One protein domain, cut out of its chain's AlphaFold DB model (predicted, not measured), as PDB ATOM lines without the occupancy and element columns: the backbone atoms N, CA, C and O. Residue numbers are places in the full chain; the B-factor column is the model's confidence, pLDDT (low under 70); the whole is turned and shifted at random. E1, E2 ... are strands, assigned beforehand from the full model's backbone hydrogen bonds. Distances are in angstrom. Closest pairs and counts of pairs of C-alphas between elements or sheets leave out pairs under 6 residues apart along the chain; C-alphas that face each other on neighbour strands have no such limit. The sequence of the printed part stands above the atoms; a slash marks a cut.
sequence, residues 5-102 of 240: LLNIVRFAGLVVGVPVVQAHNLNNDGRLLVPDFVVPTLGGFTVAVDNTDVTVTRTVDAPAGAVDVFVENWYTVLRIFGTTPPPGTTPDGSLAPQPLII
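What this domain is: This is residues 5 to 102 of the 240 residues of an uncharacterized protein of marine sediment metagenome (UniProt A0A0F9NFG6). Little of this model is regular structure: a small sandwich, sheet E1-E6-E3 face to face with sheet E2-E5-E4, and a long loop, residues 75 to 102, that runs out and folds back to E3. The 98 printed residues include six named strands, E1 to E6 along the chain, holding 37 residues; both sheets are antiparallel, the class all strand. The whole is loose, radius of gyration of the C-alphas 15.8 A, spanning 51 by 30 by 19 A.

How they stand to each other: E6, residues 66 to 74, neighbours E1, residues 5 to 12, with N 7 and O 71 2.9 A apart, and E3, residues 37 to 40, with N 39 and O 70 2.9 A apart. E5, residues 53 to 58, neighbours E2, residues 19 to 23, with N 20 and O 56 2.9 A apart, and forms a hairpin with E4, residues 45 to 49, with N 46 and O 57 2.8 A apart. These pairs are within hydrogen-bond range. The sheets' strands stand at 35 degrees.

Where its parts are: E1, 23.3 A long, begins at C-alpha 5 (24.919, -29.517, 29.778); E6, 26.4 A, ends at C-alpha 74 (31.193, -29.317, 26.579).

The domain as a whole: The printed part has no cut. Link E2 to E3 is long. Residues 75 to 97 have pLDDT under 70.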
ATOM      1  N   LEU A   5      26.196 -30.188  29.541       88.06
ATOM      2  CA  LEU A   5      24.919 -29.517  29.778       88.06
ATOM      3  C   LEU A   5      24.301 -29.190  28.425       88.06
ATOM      4  O   LEU A   5      24.971 -28.611  27.573       88.06
ATOM      5  N   LEU A   6      23.039 -29.561  28.238       93.75
ATOM      6  CA  LEU A   6      22.312 -29.362  26.990       93.75
ATOM      7  C   LEU A   6      20.917 -28.825  27.268       93.75
ATOM      8  O   LEU A   6      20.318 -29.141  28.299       93.75
ATOM      9  N   ASN A   7      20.401 -28.034  26.336       96.00
ATOM     10  CA  ASN A   7      19.025 -27.570  26.351       96.00
ATOM     11  C   ASN A   7      18.504 -27.372  24.919       96.00
ATOM     12  O   ASN A   7      19.280 -27.212  23.977       96.00
ATOM     13  N   ILE A   8      17.181 -27.375  24.764       96.94
ATOM     14  CA  ILE A   8      16.498 -26.980  23.531       96.94
ATOM     15  C   ILE A   8      15.672 -25.736  23.844       96.94
ATOM     16  O   ILE A   8      14.727 -25.791  24.632       96.94
ATOM     17  N   VAL A   9      16.029 -24.619  23.218       97.56
ATOM     18  CA  VAL A   9      15.337 -23.335  23.364       97.56
ATOM     19  C   VAL A   9      14.326 -23.197  22.230       97.56
ATOM     20  O   VAL A   9      14.697 -23.285  21.062       97.56
ATOM     21  N   ARG A  10      13.042 -23.024  22.560       97.50
ATOM     22  CA  ARG A  10      11.943 -23.084  21.583       97.50
ATOM     23  C   ARG A  10      11.420 -21.705  21.219       97.50
ATOM     24  O   ARG A  10      10.808 -21.036  22.049       97.50
ATOM     25  N   PHE A  11      11.545 -21.322  19.955       97.50
ATOM     26  CA  PHE A  11      11.041 -20.051  19.445       97.50
ATOM     27  C   PHE A  11       9.779 -20.259  18.606       97.50
ATOM     28  O   PHE A  11       9.733 -21.127  17.738       97.50
ATOM     29  N   ALA A  12       8.766 -19.423  18.827       96.38
ATOM     30  CA  ALA A  12       7.518 -19.417  18.068       96.38
ATOM     31  C   ALA A  12       7.059 -17.978  17.799       96.38
ATOM     32  O   ALA A  12       7.458 -17.054  18.506       96.38
ATOM     33  N   GLY A  13       6.215 -17.789  16.782       95.38
ATOM     34  CA  GLY A  13       5.697 -16.467  16.411       95.38
ATOM     35  C   GLY A  13       6.755 -15.523  15.823       95.38
ATOM     36  O   GLY A  13       6.611 -14.309  15.923       95.38
ATOM     37  N   LEU A  14       7.820 -16.065  15.228       96.06
ATOM     38  CA  LEU A  14       8.928 -15.298  14.666       96.06
ATOM     39  C   LEU A  14       8.509 -14.524  13.409       96.06
ATOM     40  O   LEU A  14       8.052 -15.099  12.412       96.06
ATOM     41  N   VAL A  15       8.752 -13.215  13.443       95.88
ATOM     42  CA  VAL A  15       8.562 -12.292  12.319       95.88
ATOM     43  C   VAL A  15       9.901 -12.075  11.614       95.88
ATOM     44  O   VAL A  15      10.943 -11.971  12.261       95.88
ATOM     45  N   VAL A  16       9.882 -12.023  10.281       94.44
ATOM     46  CA  VAL A  16      11.089 -11.819   9.466       94.44
ATOM     47  C   VAL A  16      11.788 -10.514   9.857       94.44
ATOM     48  O   VAL A  16      11.149  -9.468   9.946       94.44
ATOM     49  N   GLY A  17      13.099 -10.586  10.093       94.00
ATOM     50  CA  GLY A  17      13.943  -9.445  10.455       94.00
ATOM     51  C   GLY A  17      13.801  -8.957  11.901       94.00
ATOM     52  O   GLY A  17      14.563  -8.081  12.307       94.00
ATOM     53  N   VAL A  18      12.878  -9.516  12.693       97.06
ATOM     54  CA  VAL A  18      12.674  -9.130  14.096       97.06
ATOM     55  C   VAL A  18      13.402 -10.120  15.013       97.06
ATOM     56  O   VAL A  18      13.052 -11.303  15.008       97.06
ATOM     57  N   PRO A  19      14.397  -9.676  15.805       97.06
ATOM     58  CA  PRO A  19      15.087 -10.546  16.749       97.06
ATOM     59  C   PRO A  19      14.179 -10.903  17.930       97.06
ATOM     60  O   PRO A  19      13.501 -10.043  18.496       97.06
ATOM     61  N   VAL A  20      14.200 -12.171  18.331       97.94
ATOM     62  CA  VAL A  20      13.518 -12.684  19.525       97.94
ATOM     63  C   VAL A  20      14.540 -13.361  20.426       97.94
ATOM     64  O   VAL A  20      15.388 -14.110  19.948       97.94
ATOM     65  N   VAL A  21      14.455 -13.094  21.728       97.88
ATOM     66  CA  VAL A  21      15.442 -13.519  22.728       97.88
ATOM     67  C   VAL A  21      14.794 -14.476  23.725       97.88
ATOM     68  O   VAL A  21      13.685 -14.218  24.196       97.88
ATOM     69  N   GLN A  22      15.476 -15.575  24.049       97.88
ATOM     70  CA  GLN A  22      15.091 -16.493  25.122       97.88
ATOM     71  C   GLN A  22      16.314 -17.041  25.861       97.88
ATOM     72  O   GLN A  22      17.327 -17.356  25.240       97.88
ATOM     73  N   ALA A  23      16.181 -17.244  27.171       96.81
ATOM     74  CA  ALA A  23      17.251 -17.783  28.003       96.81
ATOM     75  C   ALA A  23      17.564 -19.254  27.672       96.81
ATOM     76  O   ALA A  23      16.661 -20.097  27.632       96.81
ATOM     77  N   HIS A  24      18.849 -19.597  27.518       95.25
ATOM     78  CA  HIS A  24      19.266 -20.993  27.311       95.25
ATOM     79  C   HIS A  24      19.403 -21.801  28.598       95.25
ATOM     80  O   HIS A  24      19.469 -23.029  28.540       95.25
ATOM     81  N   ASN A  25      19.471 -21.150  29.759       94.81
ATOM     82  CA  ASN A  25      19.535 -21.780  31.085       94.81
ATOM     83  C   ASN A  25      20.707 -22.756  31.324       94.81
ATOM     84  O   ASN A  25      20.732 -23.438  32.347       94.81
ATOM     85  N   LEU A  26      21.699 -22.819  30.429       90.56
ATOM     86  CA  LEU A  26      22.967 -23.503  30.702       90.56
ATOM     87  C   LEU A  26      23.669 -22.864  31.912       90.56
ATOM     88  O   LEU A  26      24.204 -21.756  31.839       90.56
ATOM     89  N   ASN A  27      23.653 -23.581  33.033       88.75
ATOM     90  CA  ASN A  27      24.175 -23.127  34.312       88.75
ATOM     91  C   ASN A  27      24.918 -24.270  35.011       88.75
ATOM     92  O   ASN A  27      24.422 -25.396  35.065       88.75
ATOM     93  N   ASN A  28      26.091 -23.966  35.559       85.19
ATOM     94  CA  ASN A  28      26.856 -24.880  36.394       85.19
ATOM     95  C   ASN A  28      27.071 -24.249  37.772       85.19
ATOM     96  O   ASN A  28      27.943 -23.395  37.933       85.19
ATOM     97  N   ASP A  29      26.252 -24.656  38.743       85.00
ATOM     98  CA  ASP A  29      26.309 -24.221  40.145       85.00
ATOM     99  C   ASP A  29      26.323 -22.689  40.329       85.00
ATOM    100  O   ASP A  29      27.138 -22.122  41.054       85.00
ATOM    101  N   GLY A  30      25.420 -21.993  39.637       83.62
ATOM    102  CA  GLY A  30      25.278 -20.535  39.681       83.62
ATOM    103  C   GLY A  30      26.133 -19.794  38.651       83.62
ATOM    104  O   GLY A  30      25.910 -18.607  38.419       83.62
ATOM    105  N   ARG A  31      27.064 -20.478  37.976       81.19
ATOM    106  CA  ARG A  31      27.838 -19.899  36.877       81.19
ATOM    107  C   ARG A  31      27.086 -20.040  35.557       81.19
ATOM    108  O   ARG A  31      26.845 -21.151  35.091       81.19
ATOM    109  N   LEU A  32      26.791 -18.902  34.940       84.88
ATOM    110  CA  LEU A  32      26.282 -18.809  33.574       84.88
ATOM    111  C   LEU A  32      27.352 -19.241  32.564       84.88
ATOM    112  O   LEU A  32      28.527 -18.875  32.696       84.88
ATOM    113  N   LEU A  33      26.952 -20.041  31.579       86.44
ATOM    114  CA  LEU A  33      27.857 -20.642  30.604       86.44
ATOM    115  C   LEU A  33      27.499 -20.210  29.189       86.44
ATOM    116  O   LEU A  33      26.353 -20.323  28.783       86.44
ATOM    117  N   VAL A  34      28.511 -19.821  28.413       88.25
ATOM    118  CA  VAL A  34      28.369 -19.673  26.959       88.25
ATOM    119  C   VAL A  34      28.350 -21.070  26.327       88.25
ATOM    120  O   VAL A  34      29.303 -21.834  26.572       88.25
ATOM    121  N   PRO A  35      27.330 -21.423  25.523       91.38
ATOM    122  CA  PRO A  35      27.312 -22.684  24.786       91.38
ATOM    123  C   PRO A  35      28.563 -22.855  23.911       91.38
ATOM    124  O   PRO A  35      29.114 -21.889  23.394       91.38
ATOM    125  N   ASP A  36      29.036 -24.090  23.766       88.62
ATOM    126  CA  ASP A  36      30.083 -24.454  22.800       88.62
ATOM    127  C   ASP A  36      29.481 -24.736  21.427       88.62
ATOM    128  O   ASP A  36      30.103 -24.458  20.404       88.62
ATOM    129  N   PHE A  37      28.268 -25.286  21.411       90.38
ATOM    130  CA  PHE A  37      27.594 -25.743  20.210       90.38
ATOM    131  C   PHE A  37      26.174 -25.194  20.163       90.38
ATOM    132  O   PHE A  37      25.443 -25.271  21.153       90.38
ATOM    133  N   VAL A  38      25.794 -24.633  19.018       93.38
ATOM    134  CA  VAL A  38      24.473 -24.040  18.790       93.38
ATOM    135  C   VAL A  38      23.972 -24.459  17.414       93.38
ATOM    136  O   VAL A  38      24.636 -24.203  16.409       93.38
ATOM    137  N   VAL A  39      22.797 -25.086  17.358       94.69
ATOM    138  CA  VAL A  39      22.211 -25.596  16.108       94.69
ATOM    139  C   VAL A  39      20.702 -25.347  16.087       94.69
ATOM    140  O   VAL A  39      19.973 -25.985  16.851       94.69
ATOM    141  N   PRO A  40      20.184 -24.447  15.233       93.94
ATOM    142  CA  PRO A  40      18.758 -24.400  14.954       93.94
ATOM    143  C   PRO A  40      18.322 -25.667  14.203       93.94
ATOM    144  O   PRO A  40      19.060 -26.220  13.396       93.94
ATOM    145  N   THR A  41      17.104 -26.130  14.458       91.88
ATOM    146  CA  THR A  41      16.509 -27.330  13.834       91.88
ATOM    147  C   THR A  41      16.204 -27.163  12.345       91.88
ATOM    148  O   THR A  41      16.045 -28.157  11.643       91.88
ATOM    149  N   LEU A  42      16.129 -25.920  11.863       87.12
ATOM    150  CA  LEU A  42      15.846 -25.549  10.479       87.12
ATOM    151  C   LEU A  42      16.796 -24.425  10.042       87.12
ATOM    152  O   LEU A  42      17.241 -23.629  10.872       87.12
ATOM    153  N   GLY A  43      17.078 -24.335   8.741       86.75
ATOM    154  CA  GLY A  43      17.777 -23.189   8.160       86.75
ATOM    155  C   GLY A  43      16.891 -21.947   8.025       86.75
ATOM    156  O   GLY A  43      15.669 -22.019   8.161       86.75
ATOM    157  N   GLY A  44      17.508 -20.803   7.717       88.81
ATOM    158  CA  GLY A  44      16.797 -19.530   7.481       88.81
ATOM    159  C   GLY A  44      16.646 -18.686   8.740       88.81
ATOM    160  O   GLY A  44      15.760 -17.842   8.857       88.81
ATOM    161  N   PHE A  45      17.508 -18.934   9.719       92.88
ATOM    162  CA  PHE A  45      17.518 -18.228  10.985       92.88
ATOM    163  C   PHE A  45      18.943 -17.798  11.300       92.88
ATOM    164  O   PHE A  45      19.858 -18.620  11.318       92.88
ATOM    165  N   THR A  46      19.122 -16.516  11.595       94.19
ATOM    166  CA  THR A  46      20.356 -16.023  12.196       94.19
ATOM    167  C   THR A  46      20.260 -16.248  13.693       94.19
ATOM    168  O   THR A  46      19.368 -15.706  14.345       94.19
ATOM    169  N   VAL A  47      21.171 -17.051  14.234       95.00
ATOM    170  CA  VAL A  47      21.247 -17.338  15.667       95.00
ATOM    171  C   VAL A  47      22.489 -16.668  16.239       95.00
ATOM    172  O   VAL A  47      23.577 -16.820  15.690       95.00
ATOM    173  N   ALA A  48      22.319 -15.934  17.332       93.56
ATOM    174  CA  ALA A  48      23.394 -15.386  18.147       93.56
ATOM    175  C   ALA A  48      23.174 -15.815  19.598       93.56
ATOM    176  O   ALA A  48      22.033 -15.961  20.031       93.56
ATOM    177  N   VAL A  49      24.248 -16.050  20.342       93.06
ATOM    178  CA  VAL A  49      24.163 -16.584  21.704       93.06
ATOM    179  C   VAL A  49      25.230 -15.937  22.573       93.06
ATOM    180  O   VAL A  49      26.352 -15.732  22.109       93.06
ATOM    181  N   ASP A  50      24.884 -15.635  23.821       91.06
ATOM    182  CA  ASP A  50      25.825 -15.173  24.839       91.06
ATOM    183  C   ASP A  50      25.884 -16.146  26.035       91.06
ATOM    184  O   ASP A  50      25.817 -17.359  25.852       91.06
ATOM    185  N   ASN A  51      26.139 -15.655  27.251       88.12
ATOM    186  CA  ASN A  51      26.204 -16.495  28.449       88.12
ATOM    187  C   ASN A  51      24.840 -16.722  29.121       88.12
ATOM    188  O   ASN A  51      24.776 -17.478  30.091       88.12
ATOM    189  N   THR A  52      23.788 -16.060  28.652       93.19
ATOM    190  CA  THR A  52      22.445 -16.082  29.239       93.19
ATOM    191  C   THR A  52      21.402 -16.489  28.205       93.19
ATOM    192  O   THR A  52      20.552 -17.347  28.473       93.19
ATOM    193  N   ASP A  53      21.492 -15.904  27.014       96.81
ATOM    194  CA  ASP A  53      20.413 -15.842  26.051       96.81
ATOM    195  C   ASP A  53      20.803 -16.375  24.673       96.81
ATOM    196  O   ASP A  53      21.943 -16.305  24.213       96.81
ATOM    197  N   VAL A  54      19.788 -16.894  23.986       96.69
ATOM    198  CA  VAL A  54      19.782 -17.190  22.557       96.69
ATOM    199  C   VAL A  54      18.908 -16.137  21.889       96.69
ATOM    200  O   VAL A  54      17.736 -15.977  22.227       96.69
ATOM    201  N   THR A  55      19.476 -15.435  20.919       97.25
ATOM    202  CA  THR A  55      18.773 -14.504  20.038       97.25
ATOM    203  C   THR A  55      18.586 -15.152  18.675       97.25
ATOM    204  O   THR A  55      19.555 -15.573  18.042       97.25
ATOM    205  N   VAL A  56      17.344 -15.210  18.203       97.12
ATOM    206  CA  VAL A  56      16.986 -15.728  16.881       97.12
ATOM    207  C   VAL A  56      16.344 -14.624  16.057       97.12
ATOM    208  O   VAL A  56      15.350 -14.030  16.469       97.12
ATOM    209  N   THR A  57      16.865 -14.408  14.853       96.88
ATOM    210  CA  THR A  57      16.242 -13.565  13.830       96.88
ATOM    211  C   THR A  57      15.856 -14.435  12.646       96.88
ATOM    212  O   THR A  57      16.709 -15.068  12.023       96.88
ATOM    213  N   ARG A  58      14.567 -14.461  12.307       94.75
ATOM    214  CA  ARG A  58      14.068 -15.168  11.122       94.75
ATOM    215  C   ARG A  58      14.458 -14.410   9.847       94.75
ATOM    216  O   ARG A  58      14.199 -13.208   9.759       94.75
ATOM    217  N   THR A  59      15.040 -15.089   8.860       92.12
ATOM    218  CA  THR A  59      15.319 -14.516   7.531       92.12
ATOM    219  C   THR A  59      14.114 -14.670   6.599       92.12
ATOM    220  O   THR A  59      13.128 -15.330   6.935       92.12
ATOM    221  N   VAL A  60      14.168 -14.040   5.422       88.19
ATOM    222  CA  VAL A  60      13.119 -14.169   4.392       88.19
ATOM    223  C   VAL A  60      12.963 -15.608   3.887       88.19
ATOM    224  O   VAL A  60      11.862 -16.005   3.522       88.19
ATOM    225  N   ASP A  61      14.033 -16.399   3.956       82.44
ATOM    226  CA  ASP A  61      14.105 -17.761   3.419       82.44
ATOM    227  C   ASP A  61      13.683 -18.836   4.437       82.44
ATOM    228  O   ASP A  61      13.738 -20.033   4.153       82.44
ATOM    229  N   ALA A  62      13.287 -18.441   5.654       84.69
ATOM    230  CA  ALA A  62      12.884 -19.395   6.682       84.69
ATOM    231  C   ALA A  62      11.479 -19.968   6.409       84.69
ATOM    232  O   ALA A  62      10.508 -19.198   6.316       84.69
ATOM    233  N   PRO A  63      11.321 -21.305   6.411       77.19
ATOM    234  CA  PRO A  63      10.082 -21.974   6.006       77.19
ATOM    235  C   PRO A  63       8.923 -21.794   7.001       77.19
ATOM    236  O   PRO A  63       7.763 -21.963   6.634       77.19
ATOM    237  N   ALA A  64       9.208 -21.441   8.259       81.44
ATOM    238  CA  ALA A  64       8.206 -21.308   9.312       81.44
ATOM    239  C   ALA A  64       8.501 -20.137  10.259       81.44
ATOM    240  O   ALA A  64       9.633 -19.676  10.387       81.44
ATOM    241  N   GLY A  65       7.469 -19.674  10.971       90.56
ATOM    242  CA  GLY A  65       7.584 -18.690  12.056       90.56
ATOM    243  C   GLY A  65       8.018 -19.294  13.397       90.56
ATOM    244  O   GLY A  65       7.681 -18.744  14.442       90.56
ATOM    245  N   ALA A  66       8.684 -20.447  13.398       93.88
ATOM    246  CA  ALA A  66       9.120 -21.145  14.603       93.88
ATOM    247  C   ALA A  66      10.402 -21.936  14.324       93.88
ATOM    248  O   ALA A  66      10.591 -22.421  13.207       93.88
ATOM    249  N   VAL A  67      11.263 -22.061  15.334       94.81
ATOM    250  CA  VAL A  67      12.480 -22.879  15.285       94.81
ATOM    251  C   VAL A  67      12.882 -23.293  16.697       94.81
ATOM    252  O   VAL A  67      12.828 -22.496  17.633       94.81
ATOM    253  N   ASP A  68      13.314 -24.537  16.844       96.88
ATOM    254  CA  ASP A  68      13.962 -25.014  18.063       96.88
ATOM    255  C   ASP A  68      15.479 -24.869  17.902       96.88
ATOM    256  O   ASP A  68      16.017 -25.237  16.857       96.88
ATOM    257  N   VAL A  69      16.171 -24.349  18.915       96.00
ATOM    258  CA  VAL A  69      17.630 -24.184  18.930       96.00
ATOM    259  C   VAL A  69      18.230 -25.123  19.965       96.00
ATOM    260  O   VAL A  69      18.006 -24.971  21.167       96.00
ATOM    261  N   PHE A  70      19.007 -26.095  19.498       96.62
ATOM    262  CA  PHE A  70      19.820 -26.952  20.346       96.62
ATOM    263  C   PHE A  70      21.060 -26.186  20.804       96.62
ATOM    264  O   PHE A  70      21.787 -25.634  19.978       96.62
ATOM    265  N   VAL A  71      21.303 -26.164  22.111       95.12
ATOM    266  CA  VAL A  71      22.481 -25.542  22.718       95.12
ATOM    267  C   VAL A  71      23.161 -26.525  23.657       95.12
ATOM    268  O   VAL A  71      22.505 -27.173  24.475       95.12
ATOM    269  N   GLU A  72      24.481 -26.629  23.556       93.56
ATOM    270  CA  GLU A  72      25.274 -27.543  24.377       93.56
ATOM    271  C   GLU A  72      26.572 -26.882  24.846       93.56
ATOM    272  O   GLU A  72      27.210 -26.141  24.101       93.56
ATOM    273  N   ASN A  73      26.968 -27.158  26.088       89.00
ATOM    274  CA  ASN A  73      28.274 -26.815  26.643       89.00
ATOM    275  C   ASN A  73      29.060 -28.101  26.951       89.00
ATOM    276  O   ASN A  73      28.554 -29.013  27.619       89.00
ATOM    277  N   TRP A  74      30.293 -28.176  26.451       83.38
ATOM    278  CA  TRP A  74      31.193 -29.317  26.579       83.38
ATOM    279  C   TRP A  74      32.281 -29.012  27.611       83.38
ATOM    280  O   TRP A  74      33.185 -28.212  27.382       83.38
ATOM    281  N   TYR A  75      32.270 -29.740  28.728       65.88
ATOM    282  CA  TYR A  75      33.278 -29.595  29.787       65.88
ATOM    283  C   TYR A  75      34.689 -30.053  29.368       65.88
ATOM    284  O   TYR A  75      35.652 -29.827  30.098       65.88
ATOM    285  N   THR A  76      34.823 -30.730  28.224       56.28
ATOM    286  CA  THR A  76      36.086 -31.301  27.729       56.28
ATOM    287  C   THR A  76      36.912 -30.332  26.891       56.28
ATOM    288  O   THR A  76      38.077 -30.619  26.616       56.28
ATOM    289  N   VAL A  77      36.347 -29.193  26.481       59.38
ATOM    290  CA  VAL A  77      37.121 -28.153  25.801       59.38
ATOM    291  C   VAL A  77      37.864 -27.358  26.868       59.38
ATOM    292  O   VAL A  77      37.289 -26.552  27.598       59.38
ATOM    293  N   LEU A  78      39.163 -27.620  26.982       57.03
ATOM    294  CA  LEU A  78      40.050 -26.914  27.894       57.03
ATOM    295  C   LEU A  78      40.178 -25.450  27.453       57.03
ATOM    296  O   LEU A  78      41.023 -25.102  26.632       57.03
ATOM    297  N   ARG A  79      39.341 -24.577  28.014       59.38
ATOM    298  CA  ARG A  79      39.422 -23.123  27.823       59.38
ATOM    299  C   ARG A  79      40.518 -22.538  28.729       59.38
ATOM    300  O   ARG A  79      40.222 -21.775  29.645       59.38
ATOM    301  N   ILE A  80      41.780 -22.944  28.537       53.97
ATOM    302  CA  ILE A  80      42.921 -22.254  29.162       53.97
ATOM    303  C   ILE A  80      43.194 -21.000  28.337       53.97
ATOM    304  O   ILE A  80      43.888 -21.046  27.328       53.97
ATOM    305  N   PHE A  81      42.647 -19.880  28.788       52.72
ATOM    306  CA  PHE A  81      43.213 -18.570  28.489       52.72
ATOM    307  C   PHE A  81      44.170 -18.278  29.652       52.72
ATOM    308  O   PHE A  81      43.747 -18.260  30.810       52.72
ATOM    309  N   GLY A  82      45.476 -18.259  29.373       47.25
ATOM    310  CA  GLY A  82      46.531 -18.377  30.384       47.25
ATOM    311  C   GLY A  82      46.517 -17.259  31.434       47.25
ATOM    312  O   GLY A  82      46.134 -16.129  31.164       47.25
ATOM    313  N   THR A  83      46.980 -17.556  32.649       49.31
ATOM    314  CA  THR A  83      46.923 -16.627  33.797       49.31
ATOM    315  C   THR A  83      48.028 -15.563  33.824       49.31
ATOM    316  O   THR A  83      48.089 -14.787  34.774       49.31
ATOM    317  N   THR A  84      48.900 -15.493  32.814       52.78
ATOM    318  CA  THR A  84      49.977 -14.487  32.730       52.78
ATOM    319  C   THR A  84      50.369 -14.232  31.270       52.78
ATOM    320  O   THR A  84      51.074 -15.065  30.696       52.78
ATOM    321  N   PRO A  85      49.950 -13.110  30.655       53.56
ATOM    322  CA  PRO A  85      50.408 -12.727  29.321       53.56
ATOM    323  C   PRO A  85      51.893 -12.302  29.353       53.56
ATOM    324  O   PRO A  85      52.323 -11.652  30.312       53.56
ATOM    325  N   PRO A  86      52.697 -12.620  28.322       55.78
ATOM    326  CA  PRO A  86      54.009 -12.008  28.125       55.78
ATOM    327  C   PRO A  86      53.914 -10.471  28.041       55.78
ATOM    328  O   PRO A  86      52.946  -9.951  27.472       55.78
ATOM    329  N   PRO A  87      54.912  -9.715  28.540       54.22
ATOM    330  CA  PRO A  87      54.925  -8.257  28.422       54.22
ATOM    331  C   PRO A  87      54.783  -7.815  26.956       54.22
ATOM    332  O   PRO A  87      55.572  -8.223  26.109       54.22
ATOM    333  N   GLY A  88      53.778  -6.984  26.656       57.88
ATOM    334  CA  GLY A  88      53.492  -6.493  25.298       57.88
ATOM    335  C   GLY A  88      52.382  -7.236  24.547       57.88
ATOM    336  O   GLY A  88      52.056  -6.851  23.427       57.88
ATOM    337  N   THR A  89      51.767  -8.251  25.158       51.88
ATOM    338  CA  THR A  89      50.541  -8.888  24.648       51.88
ATOM    339  C   THR A  89      49.331  -8.418  25.455       51.88
ATOM    340  O   THR A  89      49.433  -8.168  26.660       51.88
ATOM    341  N   THR A  90      48.188  -8.219  24.794       49.06
ATOM    342  CA  THR A  90      46.916  -7.955  25.479       49.06
ATOM    343  C   THR A  90      46.608  -9.119  26.428       49.06
ATOM    344  O   THR A  90      46.917 -10.257  26.081       49.06
ATOM    345  N   PRO A  91      46.025  -8.879  27.619       48.56
ATOM    346  CA  PRO A  91      45.686  -9.962  28.533       48.56
ATOM    347  C   PRO A  91      44.853 -11.033  27.826       48.56
ATOM    348  O   PRO A  91      43.798 -10.734  27.253       48.56
ATOM    349  N   ASP A  92      45.342 -12.273  27.852       48.94
ATOM    350  CA  ASP A  92      44.567 -13.439  27.442       48.94
ATOM    351  C   ASP A  92      43.300 -13.481  28.308       48.94
ATOM    352  O   ASP A  92      43.358 -13.513  29.537       48.94
ATOM    353  N   GLY A  93      42.151 -13.343  27.650       44.69
ATOM    354  CA  GLY A  93      40.892 -12.891  28.255       44.69
ATOM    355  C   GLY A  93      40.133 -11.884  27.380       44.69
ATOM    356  O   GLY A  93      38.949 -11.651  27.599       44.69
ATOM    357  N   SER A  94      40.783 -11.332  26.347       48.53
ATOM    358  CA  SER A  94      40.122 -10.511  25.315       48.53
ATOM    359  C   SER A  94      39.299 -11.310  24.291       48.53
ATOM    360  O   SER A  94      38.473 -10.729  23.589       48.53
ATOM    361  N   LEU A  95      39.477 -12.635  24.216       52.19
ATOM    362  CA  LEU A  95      38.651 -13.505  23.379       52.19
ATOM    363  C   LEU A  95      37.440 -13.973  24.190       52.19
ATOM    364  O   LEU A  95      37.522 -14.924  24.969       52.19
ATOM    365  N   ALA A  96      36.310 -13.285  24.024       61.75
ATOM    366  CA  ALA A  96      35.031 -13.772  24.528       61.75
ATOM    367  C   ALA A  96      34.738 -15.135  23.872       61.75
ATOM    368  O   ALA A  96      34.788 -15.204  22.639       61.75
ATOM    369  N   PRO A  97      34.450 -16.209  24.639       68.12
ATOM    370  CA  PRO A  97      34.126 -17.511  24.066       68.12
ATOM    371  C   PRO A  97      33.035 -17.358  23.007       68.12
ATOM    372  O   PRO A  97      31.989 -16.785  23.297       68.12
ATOM    373  N   GLN A  98      33.302 -17.833  21.794       76.62
ATOM    374  CA  GLN A  98      32.326 -17.837  20.712       76.62
ATOM    375  C   GLN A  98      31.829 -19.271  20.513       76.62
ATOM    376  O   GLN A  98      32.665 -20.176  20.420       76.62
ATOM    377  N   PRO A  99      30.510 -19.501  20.456       83.19
ATOM    378  CA  PRO A  99      29.974 -20.810  20.117       83.19
ATOM    379  C   PRO A  99      30.335 -21.181  18.675       83.19
ATOM    380  O   PRO A  99      30.357 -20.329  17.783       83.19
ATOM    381  N   LEU A 100      30.528 -22.473  18.419       85.75
ATOM    382  CA  LEU A 100      30.389 -23.006  17.073       85.75
ATOM    383  C   LEU A 100      28.896 -23.050  16.736       85.75
ATOM    384  O   LEU A 100      28.132 -23.812  17.332       85.75
ATOM    385  N   ILE A 101      28.493 -22.233  15.768       85.50
ATOM    386  CA  ILE A 101      27.122 -22.204  15.265       85.50
ATOM    387  C   ILE A 101      27.078 -22.987  13.956       85.50
ATOM    388  O   ILE A 101      27.690 -22.578  12.971       85.50
ATOM    389  N   ILE A 102      26.344 -24.101  13.934       85.75
ATOM    390  CA  ILE A 102      26.038 -24.804  12.684       85.75
ATOM    391  C   ILE A 102      24.679 -24.325  12.215       85.75
ATOM    392  O   ILE A 102      23.669 -24.641  12.834       85.75
TER     393      ILE A 102